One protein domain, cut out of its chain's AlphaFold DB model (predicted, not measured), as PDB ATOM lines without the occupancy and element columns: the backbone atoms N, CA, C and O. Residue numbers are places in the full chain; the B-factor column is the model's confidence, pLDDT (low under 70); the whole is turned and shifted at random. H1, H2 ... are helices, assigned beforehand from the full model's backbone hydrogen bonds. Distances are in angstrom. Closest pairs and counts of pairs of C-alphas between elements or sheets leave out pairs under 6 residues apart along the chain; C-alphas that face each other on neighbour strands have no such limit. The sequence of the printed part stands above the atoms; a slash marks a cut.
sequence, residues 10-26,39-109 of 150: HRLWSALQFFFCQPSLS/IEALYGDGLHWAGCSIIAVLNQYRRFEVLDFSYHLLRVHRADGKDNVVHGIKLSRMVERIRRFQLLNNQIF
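Overview. This is residues 10 to 26 and 39 to 109 of the 150 residues of an uncharacterized protein of Onchocerca flexuosa (UniProt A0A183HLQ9). One long helix, H6, runs along the longest axis of a cluster of crossed helices, while H3, H4 and H5 follow one another in a curved path, H3 packing on residues 104 to 109 of H6 and H5 on residues 95 to 102 of H6. H1 lies on the side of this path away from H6 and packs on H4 and H5, and little H2 sits at the margin, farthest of the helices from the mean of the C-alphas. The printed part has 88 residues with six named helices, H1 to H6 in order along the chain, and no named strand; its class is all helix. It is compact, with a radius of gyration of the C-alphas of 13.0 A and spans of 38 by 29 by 20 A.

Along the chain. H6, residues 91 to 109, is the longest helix, 26.4 A from C-alpha 91 at (-21.594, 18.816, -8.844) to C-alpha 109 at (-45.189, 11.083, -17.687). H5, residues 69 to 80, is 16.8 A long, and H3, residues 46 to 57, is 16.4 A long. H1, residues 10 to 20, begins at C-alpha 10 at (-43.447, 23.806, -15.277) and is 14.7 A long. H4, residues 61 to 67, measures 9.9 A and H2, residues 39 to 43, measures 5.9 A. Residues 85 to 86 pair antiparallel with residues 89 to 90, a pairing too short to be named.

Arrangement. H6 touches H5 with residues 95 to 102 of H6 alone, at a steep tilt of 55 degrees, opposite ways; the closest C-alphas, of Leu 74 and Val 95, are 5.5 A apart. With residues 104 to 109 alone H6 touches H3, at a steep tilt of 59 degrees, the same way; the closest C-alphas, of Trp 49 and Ile 108, are 6.5 A apart. H3 and H4 only just touch, only at the corner, with 3 pairs of C-alphas within 8 A, the closest those of Ile 55 and Tyr 61 at 5.7 A; they are about perpendicular at 78 degrees. H1 touches H4, the closest C-alphas being those of His 10 and Phe 64 at 5.5 A. H1 also touches H5, with residues 69 to 70 of H5 alone, the closest C-alphas being those of Phe 18 and Ser 70 at 5.5 A. H2 and H3 meet only through their link, and H2 and H6 are apart. In all six helices every O i to N i+4 pair is within hydrogen-bond range.

Size, cuts and confidence. The C-alphas farthest apart, of Ser 26 and Asn 59, are 38.1 A apart. Residues 27 to 38 are not printed, and C-alphas 26 and 39 are 15.3 A apart across this cut. Of the links that are printed whole, H5 to H6 is short with 10 residues and the others are tight. The mean pLDDT of the printed part is 95.9, and residue 26 is under 70.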
ATOM      1  N   HIS A  10     -44.654  24.623 -15.103       98.38
ATOM      2  CA  HIS A  10     -43.447  23.806 -15.277       98.38
ATOM      3  C   HIS A  10     -42.146  24.535 -14.912       98.38
ATOM      4  O   HIS A  10     -41.183  23.889 -14.503       98.38
ATOM      5  N   ARG A  11     -42.120  25.874 -14.978       98.44
ATOM      6  CA  ARG A  11     -40.973  26.689 -14.548       98.44
ATOM      7  C   ARG A  11     -40.847  26.744 -13.038       98.44
ATOM      8  O   ARG A  11     -39.751  26.550 -12.517       98.44
ATOM      9  N   LEU A  12     -41.969  26.928 -12.343       98.44
ATOM     10  CA  LEU A  12     -42.018  26.797 -10.889       98.44
ATOM     11  C   LEU A  12     -41.567  25.393 -10.463       98.44
ATOM     12  O   LEU A  12     -40.717  25.257  -9.586       98.44
ATOM     13  N   TRP A  13     -42.070  24.353 -11.132       98.62
ATOM     14  CA  TRP A  13     -41.668  22.974 -10.857       98.62
ATOM     15  C   TRP A  13     -40.180  22.722 -11.132       98.62
ATOM     16  O   TRP A  13     -39.531  22.038 -10.351       98.62
ATOM     17  N   SER A  14     -39.610  23.327 -12.179       98.62
ATOM     18  CA  SER A  14     -38.169  23.243 -12.472       98.62
ATOM     19  C   SER A  14     -37.320  23.829 -11.339       98.62
ATOM     20  O   SER A  14     -36.295  23.256 -10.969       98.62
ATOM     21  N   ALA A  15     -37.748  24.952 -10.749       98.50
ATOM     22  CA  ALA A  15     -37.072  25.558  -9.599       98.50
ATOM     23  C   ALA A  15     -37.164  24.671  -8.345       98.50
ATOM     24  O   ALA A  15     -36.165  24.464  -7.656       98.50
ATOM     25  N   LEU A  16     -38.340  24.091  -8.083       98.19
ATOM     26  CA  LEU A  16     -38.537  23.134  -6.993       98.19
ATOM     27  C   LEU A  16     -37.685  21.874  -7.187       98.19
ATOM     28  O   LEU A  16     -36.961  21.479  -6.281       98.19
ATOM     29  N   GLN A  17     -37.691  21.289  -8.386       98.06
ATOM     30  CA  GLN A  17     -36.853  20.141  -8.723       98.06
ATOM     31  C   GLN A  17     -35.368  20.459  -8.526       98.06
ATOM     32  O   GLN A  17     -34.637  19.622  -8.000       98.06
ATOM     33  N   PHE A  18     -34.912  21.650  -8.922       97.81
ATOM     34  CA  PHE A  18     -33.537  22.079  -8.681       97.81
ATOM     35  C   PHE A  18     -33.200  22.083  -7.186       97.81
ATOM     36  O   PHE A  18     -32.154  21.569  -6.800       97.81
ATOM     37  N   PHE A  19     -34.103  22.561  -6.331       95.31
ATOM     38  CA  PHE A  19     -33.933  22.489  -4.880       95.31
ATOM     39  C   PHE A  19     -33.924  21.036  -4.360       95.31
ATOM     40  O   PHE A  19     -33.006  20.634  -3.653       95.31
ATOM     41  N   PHE A  20     -34.874  20.202  -4.783       94.44
ATOM     42  CA  PHE A  20     -34.991  18.796  -4.365       94.44
ATOM     43  C   PHE A  20     -33.786  17.930  -4.764       94.44
ATOM     44  O   PHE A  20     -33.437  16.952  -4.092       94.44
ATOM     45  N   CYS A  21     -33.138  18.284  -5.873       96.50
ATOM     46  CA  CYS A  21     -31.948  17.603  -6.361       96.50
ATOM     47  C   CYS A  21     -30.700  17.901  -5.525       96.50
ATOM     48  O   CYS A  21     -29.720  17.167  -5.665       96.50
ATOM     49  N   GLN A  22     -30.709  18.917  -4.654       93.44
ATOM     50  CA  GLN A  22     -29.548  19.234  -3.827       93.44
ATOM     51  C   GLN A  22     -29.194  18.037  -2.926       93.44
ATOM     52  O   GLN A  22     -30.070  17.462  -2.276       93.44
ATOM     53  N   PRO A  23     -27.928  17.584  -2.920       90.81
ATOM     54  CA  PRO A  23     -27.496  16.527  -2.020       90.81
ATOM     55  C   PRO A  23     -27.451  17.053  -0.585       90.81
ATOM     56  O   PRO A  23     -27.202  18.238  -0.367       90.81
ATOM     57  N   SER A  24     -27.615  16.164   0.400       82.31
ATOM     58  CA  SER A  24     -27.403  16.528   1.803       82.31
ATOM     59  C   SER A  24     -26.021  17.162   1.971       82.31
ATOM     60  O   SER A  24     -25.012  16.603   1.528       82.31
ATOM     61  N   LEU A  25     -25.977  18.314   2.639       70.81
ATOM     62  CA  LEU A  25     -24.760  19.049   2.990       70.81
ATOM     63  C   LEU A  25     -24.011  18.349   4.144       70.81
ATOM     64  O   LEU A  25     -23.611  18.970   5.122       70.81
ATOM     65  N   SER A  26     -23.836  17.029   4.071       56.06
ATOM     66  CA  SER A  26     -22.993  16.285   5.003       56.06
ATOM     67  C   SER A  26     -21.542  16.390   4.534       56.06
ATOM     68  O   SER A  26     -21.081  15.641   3.669       56.06
ATOM     69  N   ILE A  39     -36.011  14.856   0.422       93.19
ATOM     70  CA  ILE A  39     -37.433  14.984   0.079       93.19
ATOM     71  C   ILE A  39     -38.100  13.637  -0.223       93.19
ATOM     72  O   ILE A  39     -39.250  13.428   0.155       93.19
ATOM     73  N   GLU A  40     -37.367  12.692  -0.814       92.94
ATOM     74  CA  GLU A  40     -37.848  11.336  -1.076       92.94
ATOM     75  C   GLU A  40     -38.105  10.533   0.210       92.94
ATOM     76  O   GLU A  40     -38.971   9.663   0.225       92.94
ATOM     77  N   ALA A  41     -37.411  10.840   1.310       91.94
ATOM     78  CA  ALA A  41     -37.651  10.203   2.604       91.94
ATOM     79  C   ALA A  41     -38.880  10.791   3.316       91.94
ATOM     80  O   ALA A  41     -39.524  10.097   4.099       91.94
ATOM     81  N   LEU A  42     -39.204  12.059   3.047       93.75
ATOM     82  CA  LEU A  42     -40.343  12.757   3.648       93.75
ATOM     83  C   LEU A  42     -41.656  12.508   2.897       93.75
ATOM     84  O   LEU A  42     -42.694  12.310   3.523       93.75
ATOM     85  N   TYR A  43     -41.613  12.541   1.565       95.81
ATOM     86  CA  TYR A  43     -42.808  12.562   0.715       95.81
ATOM     87  C   TYR A  43     -42.906  11.375  -0.248       95.81
ATOM     88  O   TYR A  43     -43.933  11.215  -0.915       95.81
ATOM     89  N   GLY A  44     -41.860  10.545  -0.341       96.00
ATOM     90  CA  GLY A  44     -41.772   9.479  -1.339       96.00
ATOM     91  C   GLY A  44     -41.929  10.008  -2.767       96.00
ATOM     92  O   GLY A  44     -41.631  11.165  -3.069       96.00
ATOM     93  N   ASP A  45     -42.474   9.164  -3.641       97.69
ATOM     94  CA  ASP A  45     -42.699   9.515  -5.049       97.69
ATOM     95  C   ASP A  45     -43.963  10.366  -5.251       97.69
ATOM     96  O   ASP A  45     -44.160  10.949  -6.320       97.69
ATOM     97  N   GLY A  46     -44.831  10.466  -4.235       98.06
ATOM     98  CA  GLY A  46     -46.121  11.160  -4.322       98.06
ATOM     99  C   GLY A  46     -45.984  12.636  -4.703       98.06
ATOM    100  O   GLY A  46     -46.787  13.156  -5.477       98.06
ATOM    101  N   LEU A  47     -44.919  13.292  -4.233       97.88
ATOM    102  CA  LEU A  47     -44.595  14.670  -4.604       97.88
ATOM    103  C   LEU A  47     -44.349  14.809  -6.115       97.88
ATOM    104  O   LEU A  47     -44.873  15.724  -6.750       97.88
ATOM    105  N   HIS A  48     -43.605  13.871  -6.706       98.38
ATOM    106  CA  HIS A  48     -43.333  13.856  -8.144       98.38
ATOM    107  C   HIS A  48     -44.576  13.513  -8.959       98.38
ATOM    108  O   HIS A  48     -44.812  14.148  -9.988       98.38
ATOM    109  N   TRP A  49     -45.405  12.579  -8.482       98.50
ATOM    110  CA  TRP A  49     -46.701  12.287  -9.096       98.50
ATOM    111  C   TRP A  49     -47.589  13.529  -9.147       98.50
ATOM    112  O   TRP A  49     -48.151  13.819 -10.202       98.50
ATOM    113  N   ALA A  50     -47.665  14.302  -8.063       98.50
ATOM    114  CA  ALA A  50     -48.450  15.531  -8.026       98.50
ATOM    115  C   ALA A  50     -47.936  16.576  -9.034       98.50
ATOM    116  O   ALA A  50     -48.699  17.046  -9.880       98.50
ATOM    117  N   GLY A  51     -46.638  16.900  -8.999       98.50
ATOM    118  CA  GLY A  51     -46.048  17.892  -9.905       98.50
ATOM    119  C   GLY A  51     -46.150  17.499 -11.380       98.50
ATOM    120  O   GLY A  51     -46.583  18.302 -12.209       98.50
ATOM    121  N   CYS A  52     -45.824  16.246 -11.710       98.62
ATOM    122  CA  CYS A  52     -45.909  15.747 -13.084       98.62
ATOM    123  C   CYS A  52     -47.358  15.685 -13.583       98.62
ATOM    124  O   CYS A  52     -47.601  15.994 -14.746       98.62
ATOM    125  N   SER A  53     -48.327  15.362 -12.720       98.50
ATOM    126  CA  SER A  53     -49.750  15.365 -13.093       98.50
ATOM    127  C   SER A  53     -50.231  16.760 -13.486       98.50
ATOM    128  O   SER A  53     -50.868  16.911 -14.526       98.50
ATOM    129  N   ILE A  54     -49.868  17.797 -12.721       98.50
ATOM    130  CA  ILE A  54     -50.217  19.186 -13.063       98.50
ATOM    131  C   ILE A  54     -49.565  19.590 -14.393       98.50
ATOM    132  O   ILE A  54     -50.230  20.149 -15.263       98.50
ATOM    133  N   ILE A  55     -48.280  19.269 -14.591       98.44
ATOM    134  CA  ILE A  55     -47.579  19.541 -15.858       98.44
ATOM    135  C   ILE A  55     -48.255  18.834 -17.041       98.44
ATOM    136  O   ILE A  55     -48.378  19.429 -18.114       98.44
ATOM    137  N   ALA A  56     -48.676  17.579 -16.863       96.88
ATOM    138  CA  ALA A  56     -49.318  16.787 -17.904       96.88
ATOM    139  C   ALA A  56     -50.686  17.364 -18.291       96.88
ATOM    140  O   ALA A  56     -50.917  17.637 -19.466       96.88
ATOM    141  N   VAL A  57     -51.556  17.638 -17.311       96.19
ATOM    142  CA  VAL A  57     -52.911  18.167 -17.549       96.19
ATOM    143  C   VAL A  57     -52.886  19.584 -18.137       96.19
ATOM    144  O   VAL A  57     -53.745  19.935 -18.938       96.19
ATOM    145  N   LEU A  58     -51.869  20.393 -17.817       96.25
ATOM    146  CA  LEU A  58     -51.660  21.708 -18.442       96.25
ATOM    147  C   LEU A  58     -50.980  21.638 -19.824       96.25
ATOM    148  O   LEU A  58     -50.653  22.681 -20.395       96.25
ATOM    149  N   ASN A  59     -50.714  20.436 -20.345       94.44
ATOM    150  CA  ASN A  59     -49.986  20.197 -21.592       94.44
ATOM    151  C   ASN A  59     -48.643  20.966 -21.664       94.44
ATOM    152  O   ASN A  59     -48.302  21.648 -22.640       94.44
ATOM    153  N   GLN A  60     -47.883  20.903 -20.567       97.06
ATOM    154  CA  GLN A  60     -46.591  21.579 -20.403       97.06
ATOM    155  C   GLN A  60     -45.392  20.618 -20.449       97.06
ATOM    156  O   GLN A  60     -44.255  21.083 -20.442       97.06
ATOM    157  N   TYR A  61     -45.610  19.300 -20.551       96.19
ATOM    158  CA  TYR A  61     -44.553  18.277 -20.489       96.19
ATOM    159  C   TYR A  61     -43.406  18.502 -21.488       96.19
ATOM    160  O   TYR A  61     -42.247  18.570 -21.086       96.19
ATOM    161  N   ARG A  62     -43.707  18.701 -22.780       95.69
ATOM    162  CA  ARG A  62     -42.660  18.917 -23.800       95.69
ATOM    163  C   ARG A  62     -41.822  20.167 -23.518       95.69
ATOM    164  O   ARG A  62     -40.626  20.190 -23.784       95.69
ATOM    165  N   ARG A  63     -42.446  21.218 -22.969       97.38
ATOM    166  CA  ARG A  63     -41.748  22.461 -22.602       97.38
ATOM    167  C   ARG A  63     -40.880  22.251 -21.366       97.38
ATOM    168  O   ARG A  63     -39.727  22.666 -21.380       97.38
ATOM    169  N   PHE A  64     -41.402  21.548 -20.364       98.25
ATOM    170  CA  PHE A  64     -40.657  21.138 -19.177       98.25
ATOM    171  C   PHE A  64     -39.392  20.351 -19.544       98.25
ATOM    172  O   PHE A  64     -38.299  20.716 -19.131       98.25
ATOM    173  N   GLU A  65     -39.512  19.319 -20.381       97.06
ATOM    174  CA  GLU A  65     -38.388  18.452 -20.761       97.06
ATOM    175  C   GLU A  65     -37.217  19.229 -21.393       97.06
ATOM    176  O   GLU A  65     -36.040  18.971 -21.106       97.06
ATOM    177  N   VAL A  66     -37.535  20.213 -22.236       97.06
ATOM    178  CA  VAL A  66     -36.534  21.041 -22.914       97.06
ATOM    179  C   VAL A  66     -35.928  22.073 -21.958       97.06
ATOM    180  O   VAL A  66     -34.703  22.256 -21.950       97.06
ATOM    181  N   LEU A  67     -36.775  22.731 -21.164       98.19
ATOM    182  CA  LEU A  67     -36.456  23.973 -20.461       98.19
ATOM    183  C   LEU A  67     -36.162  23.813 -18.959       98.19
ATOM    184  O   LEU A  67     -35.820  24.802 -18.309       98.19
ATOM    185  N   ASP A  68     -36.270  22.606 -18.401       98.69
ATOM    186  CA  ASP A  68     -35.950  22.339 -16.996       98.69
ATOM    187  C   ASP A  68     -34.470  22.622 -16.672       98.69
ATOM    188  O   ASP A  68     -33.545  22.181 -17.368       98.69
ATOM    189  N   PHE A  69     -34.251  23.364 -15.582       98.50
ATOM    190  CA  PHE A  69     -32.925  23.819 -15.156       98.50
ATOM    191  C   PHE A  69     -32.002  22.655 -14.788       98.50
ATOM    192  O   PHE A  69     -30.828  22.635 -15.166       98.50
ATOM    193  N   SER A  70     -32.536  21.658 -14.081       98.56
ATOM    194  CA  SER A  70     -31.791  20.476 -13.661       98.56
ATOM    195  C   SER A  70     -31.379  19.633 -14.869       98.56
ATOM    196  O   SER A  70     -30.228  19.209 -14.977       98.56
ATOM    197  N   TYR A  71     -32.273  19.431 -15.834       98.62
ATOM    198  CA  TYR A  71     -31.984  18.666 -17.042       98.62
ATOM    199  C   TYR A  71     -30.955  19.383 -17.907       98.62
ATOM    200  O   TYR A  71     -30.073  18.726 -18.462       98.62
ATOM    201  N   HIS A  72     -31.008  20.715 -17.982       98.56
ATOM    202  CA  HIS A  72     -29.962  21.495 -18.632       98.56
ATOM    203  C   HIS A  72     -28.598  21.300 -17.953       98.56
ATOM    204  O   HIS A  72     -27.632  20.961 -18.637       98.56
ATOM    205  N   LEU A  73     -28.526  21.407 -16.619       98.31
ATOM    206  CA  LEU A  73     -27.287  21.180 -15.866       98.31
ATOM    207  C   LEU A  73     -26.712  19.777 -16.116       98.31
ATOM    208  O   LEU A  73     -25.520  19.633 -16.387       98.31
ATOM    209  N   LEU A  74     -27.559  18.743 -16.091       98.44
ATOM    210  CA  LEU A  74     -27.155  17.369 -16.395       98.44
ATOM    211  C   LEU A  74     -26.598  17.234 -17.822       98.44
ATOM    212  O   LEU A  74     -25.603  16.536 -18.022       98.44
ATOM    213  N   ARG A  75     -27.224  17.876 -18.819       98.31
ATOM    214  CA  ARG A  75     -26.746  17.854 -20.214       98.31
ATOM    215  C   ARG A  75     -25.377  18.519 -20.350       98.31
ATOM    216  O   ARG A  75     -24.503  17.940 -20.986       98.31
ATOM    217  N   VAL A  76     -25.178  19.683 -19.728       98.31
ATOM    218  CA  VAL A  76     -23.896  20.409 -19.770       98.31
ATOM    219  C   VAL A  76     -22.794  19.616 -19.068       98.31
ATOM    220  O   VAL A  76     -21.747  19.387 -19.664       98.31
ATOM    221  N   HIS A  77     -23.058  19.094 -17.866       97.88
ATOM    222  CA  HIS A  77     -22.091  18.262 -17.143       97.88
ATOM    223  C   HIS A  77     -21.713  16.993 -17.921       97.88
ATOM    224  O   HIS A  77     -20.573  16.547 -17.875       97.88
ATOM    225  N   ARG A  78     -22.648  16.375 -18.656       97.50
ATOM    226  CA  ARG A  78     -22.323  15.233 -19.532       97.50
ATOM    227  C   ARG A  78     -21.422  15.616 -20.702       97.50
ATOM    228  O   ARG A  78     -20.685  14.759 -21.177       97.50
ATOM    229  N   ALA A  79     -21.517  16.852 -21.179       98.12
ATOM    230  CA  ALA A  79     -20.723  17.329 -22.300       98.12
ATOM    231  C   ALA A  79     -19.285  17.675 -21.888       98.12
ATOM    232  O   ALA A  79     -18.368  17.393 -22.653       98.12
ATOM    233  N   ASP A  80     -19.078  18.267 -20.706       97.44
ATOM    234  CA  ASP A  80     -17.752  18.737 -20.276       97.44
ATOM    235  C   ASP A  80     -17.102  17.933 -19.138       97.44
ATOM    236  O   ASP A  80     -15.890  18.030 -18.945       97.44
ATOM    237  N   GLY A  81     -17.873  17.129 -18.402       95.62
ATOM    238  CA  GLY A  81     -17.396  16.261 -17.324       95.62
ATOM    239  C   GLY A  81     -16.809  16.990 -16.113       95.62
ATOM    240  O   GLY A  81     -16.115  16.358 -15.314       95.62
ATOM    241  N   LYS A  82     -17.024  18.303 -15.967       96.12
ATOM    242  CA  LYS A  82     -16.410  19.077 -14.878       96.12
ATOM    243  C   LYS A  82     -17.078  18.765 -13.544       96.12
ATOM    244  O   LYS A  82     -18.282  18.935 -13.407       96.12
ATOM    245  N   ASP A  83     -16.286  18.415 -12.531       95.88
ATOM    246  CA  ASP A  83     -16.776  18.116 -11.179       95.88
ATOM    247  C   ASP A  83     -16.171  19.065 -10.136       95.88
ATOM    248  O   ASP A  83     -15.146  18.781  -9.520       95.88
ATOM    249  N   ASN A  84     -16.819  20.216  -9.950       94.31
ATOM    250  CA  ASN A  84     -16.426  21.222  -8.967       94.31
ATOM    251  C   ASN A  84     -17.376  21.229  -7.764       94.31
ATOM    252  O   ASN A  84     -18.498  20.719  -7.818       94.31
ATOM    253  N   VAL A  85     -16.941  21.872  -6.680       94.56
ATOM    254  CA  VAL A  85     -17.811  22.217  -5.551       94.56
ATOM    255  C   VAL A  85     -18.259  23.665  -5.715       94.56
ATOM    256  O   VAL A  85     -17.433  24.575  -5.708       94.56
ATOM    257  N   VAL A  86     -19.564  23.884  -5.861       92.69
ATOM    258  CA  VAL A  86     -20.167  25.214  -6.025       92.69
ATOM    259  C   VAL A  86     -21.152  25.429  -4.884       92.69
ATOM    260  O   VAL A  86     -22.048  24.617  -4.689       92.69
ATOM    261  N   HIS A  87     -20.961  26.485  -4.088       90.06
ATOM    262  CA  HIS A  87     -21.769  26.757  -2.886       90.06
ATOM    263  C   HIS A  87     -21.890  25.553  -1.928       90.06
ATOM    264  O   HIS A  87     -22.951  25.282  -1.379       90.06
ATOM    265  N   GLY A  88     -20.799  24.797  -1.750       88.94
ATOM    266  CA  GLY A  88     -20.778  23.600  -0.897       88.94
ATOM    267  C   GLY A  88     -21.417  22.353  -1.521       88.94
ATOM    268  O   GLY A  88     -21.380  21.284  -0.917       88.94
ATOM    269  N   ILE A  89     -21.946  22.446  -2.743       91.69
ATOM    270  CA  ILE A  89     -22.562  21.330  -3.462       91.69
ATOM    271  C   ILE A  89     -21.544  20.729  -4.427       91.69
ATOM    272  O   ILE A  89     -21.070  21.398  -5.346       91.69
ATOM    273  N   LYS A  90     -21.224  19.444  -4.242       94.00
ATOM    274  CA  LYS A  90     -20.420  18.686  -5.206       94.00
ATOM    275  C   LYS A  90     -21.255  18.384  -6.452       94.00
ATOM    276  O   LYS A  90     -22.285  17.711  -6.347       94.00
ATOM    277  N   LEU A  91     -20.809  18.861  -7.613       95.88
ATOM    278  CA  LEU A  91     -21.594  18.816  -8.844       95.88
ATOM    279  C   LEU A  91     -21.930  17.383  -9.284       95.88
ATOM    280  O   LEU A  91     -23.082  17.122  -9.619       95.88
ATOM    281  N   SER A  92     -20.998  16.434  -9.180       95.94
ATOM    282  CA  SER A  92     -21.252  15.014  -9.477       95.94
ATOM    283  C   SER A  92     -22.395  14.417  -8.648       95.94
ATOM    284  O   SER A  92     -23.240  13.706  -9.189       95.94
ATOM    285  N   ARG A  93     -22.487  14.756  -7.352       95.69
ATOM    286  CA  ARG A  93     -23.590  14.304  -6.481       95.69
ATOM    287  C   ARG A  93     -24.927  14.927  -6.883       95.69
ATOM    288  O   ARG A  93     -25.953  14.251  -6.857       95.69
ATOM    289  N   MET A  94     -24.912  16.202  -7.265       96.75
ATOM    290  CA  MET A  94     -26.096  16.912  -7.756       96.75
ATOM    291  C   MET A  94     -26.636  16.263  -9.037       96.75
ATOM    292  O   MET A  94     -27.807  15.897  -9.099       96.75
ATOM    293  N   VAL A  95     -25.791  16.062 -10.053       98.00
ATOM    294  CA  VAL A  95     -26.231  15.497 -11.343       98.00
ATOM    295  C   VAL A  95     -26.662  14.034 -11.241       98.00
ATOM    296  O   VAL A  95     -27.550  13.607 -11.981       98.00
ATOM    297  N   GLU A  96     -26.098  13.272 -10.300       97.62
ATOM    298  CA  GLU A  96     -26.557  11.920  -9.979       97.62
ATOM    299  C   GLU A  96     -28.002  11.932  -9.455       97.62
ATOM    300  O   GLU A  96     -28.842  11.164  -9.932       97.62
ATOM    301  N   ARG A  97     -28.326  12.850  -8.530       97.56
ATOM    302  CA  ARG A  97     -29.701  13.044  -8.034       97.56
ATOM    303  C   ARG A  97     -30.643  13.519  -9.137       97.56
ATOM    304  O   ARG A  97     -31.707  12.927  -9.309       97.56
ATOM    305  N   ILE A  98     -30.222  14.495  -9.946       98.56
ATOM    306  CA  ILE A  98     -30.993  14.966 -11.108       98.56
ATOM    307  C   ILE A  98     -31.348  13.798 -12.029       98.56
ATOM    308  O   ILE A  98     -32.490  13.678 -12.468       98.56
ATOM    309  N   ARG A  99     -30.391  12.910 -12.322       98.56
ATOM    310  CA  ARG A  99     -30.641  11.764 -13.200       98.56
ATOM    311  C   ARG A  99     -31.672  10.800 -12.612       98.56
ATOM    312  O   ARG A  99     -32.486  10.283 -13.376       98.56
ATOM    313  N   ARG A 100     -31.669  10.563 -11.296       98.25
ATOM    314  CA  ARG A 100     -32.683   9.721 -10.634       98.25
ATOM    315  C   ARG A 100     -34.085  10.305 -10.802       98.25
ATOM    316  O   ARG A 100     -34.964   9.613 -11.306       98.25
ATOM    317  N   PHE A 101     -34.270  11.587 -10.485       98.44
ATOM    318  CA  PHE A 101     -35.574  12.238 -10.641       98.44
ATOM    319  C   PHE A 101     -35.992  12.405 -12.102       98.44
ATOM    320  O   PHE A 101     -37.172  12.297 -12.413       98.44
ATOM    321  N   GLN A 102     -35.047  12.576 -13.031       98.69
ATOM    322  CA  GLN A 102     -35.351  12.546 -14.462       98.69
ATOM    323  C   GLN A 102     -35.962  11.210 -14.894       98.69
ATOM    324  O   GLN A 102     -36.936  11.193 -15.641       98.69
ATOM    325  N   LEU A 103     -35.401  10.091 -14.431       98.62
ATOM    326  CA  LEU A 103     -35.932   8.765 -14.742       98.62
ATOM    327  C   LEU A 103     -37.321   8.558 -14.127       98.62
ATOM    328  O   LEU A 103     -38.214   8.092 -14.831       98.62
ATOM    329  N   LEU A 104     -37.511   8.961 -12.867       98.62
ATOM    330  CA  LEU A 104     -38.809   8.901 -12.192       98.62
ATOM    331  C   LEU A 104     -39.869   9.731 -12.932       98.62
ATOM    332  O   LEU A 104     -40.926   9.213 -13.278       98.62
ATOM    333  N   ASN A 105     -39.573  10.995 -13.244       98.56
ATOM    334  CA  ASN A 105     -40.509  11.862 -13.959       98.56
ATOM    335  C   ASN A 105     -40.867  11.283 -15.332       98.56
ATOM    336  O   ASN A 105     -42.035  11.282 -15.702       98.56
ATOM    337  N   ASN A 106     -39.893  10.752 -16.080       98.44
ATOM    338  CA  ASN A 106     -40.155  10.134 -17.383       98.44
ATOM    339  C   ASN A 106     -41.080   8.915 -17.269       98.44
ATOM    340  O   ASN A 106     -41.950   8.729 -18.119       98.44
ATOM    341  N   GLN A 107     -40.922   8.100 -16.222       98.50
ATOM    342  CA  GLN A 107     -41.835   6.988 -15.951       98.50
ATOM    343  C   GLN A 107     -43.247   7.494 -15.641       98.50
ATOM    344  O   GLN A 107     -44.210   7.005 -16.230       98.50
ATOM    345  N   ILE A 108     -43.370   8.509 -14.782       98.56
ATOM    346  CA  ILE A 108     -44.656   9.113 -14.420       98.56
ATOM    347  C   ILE A 108     -45.345   9.712 -15.651       98.56
ATOM    348  O   ILE A 108     -46.505   9.399 -15.909       98.56
ATOM    349  N   PHE A 109     -44.642  10.520 -16.451       98.00
ATOM    350  CA  PHE A 109     -45.189  11.083 -17.687       98.00
ATOM    351  C   PHE A 109     -45.611   9.996 -18.673       98.00
ATOM    352  O   PHE A 109     -46.669  10.124 -19.279       98.00
TER     353      PHE A 109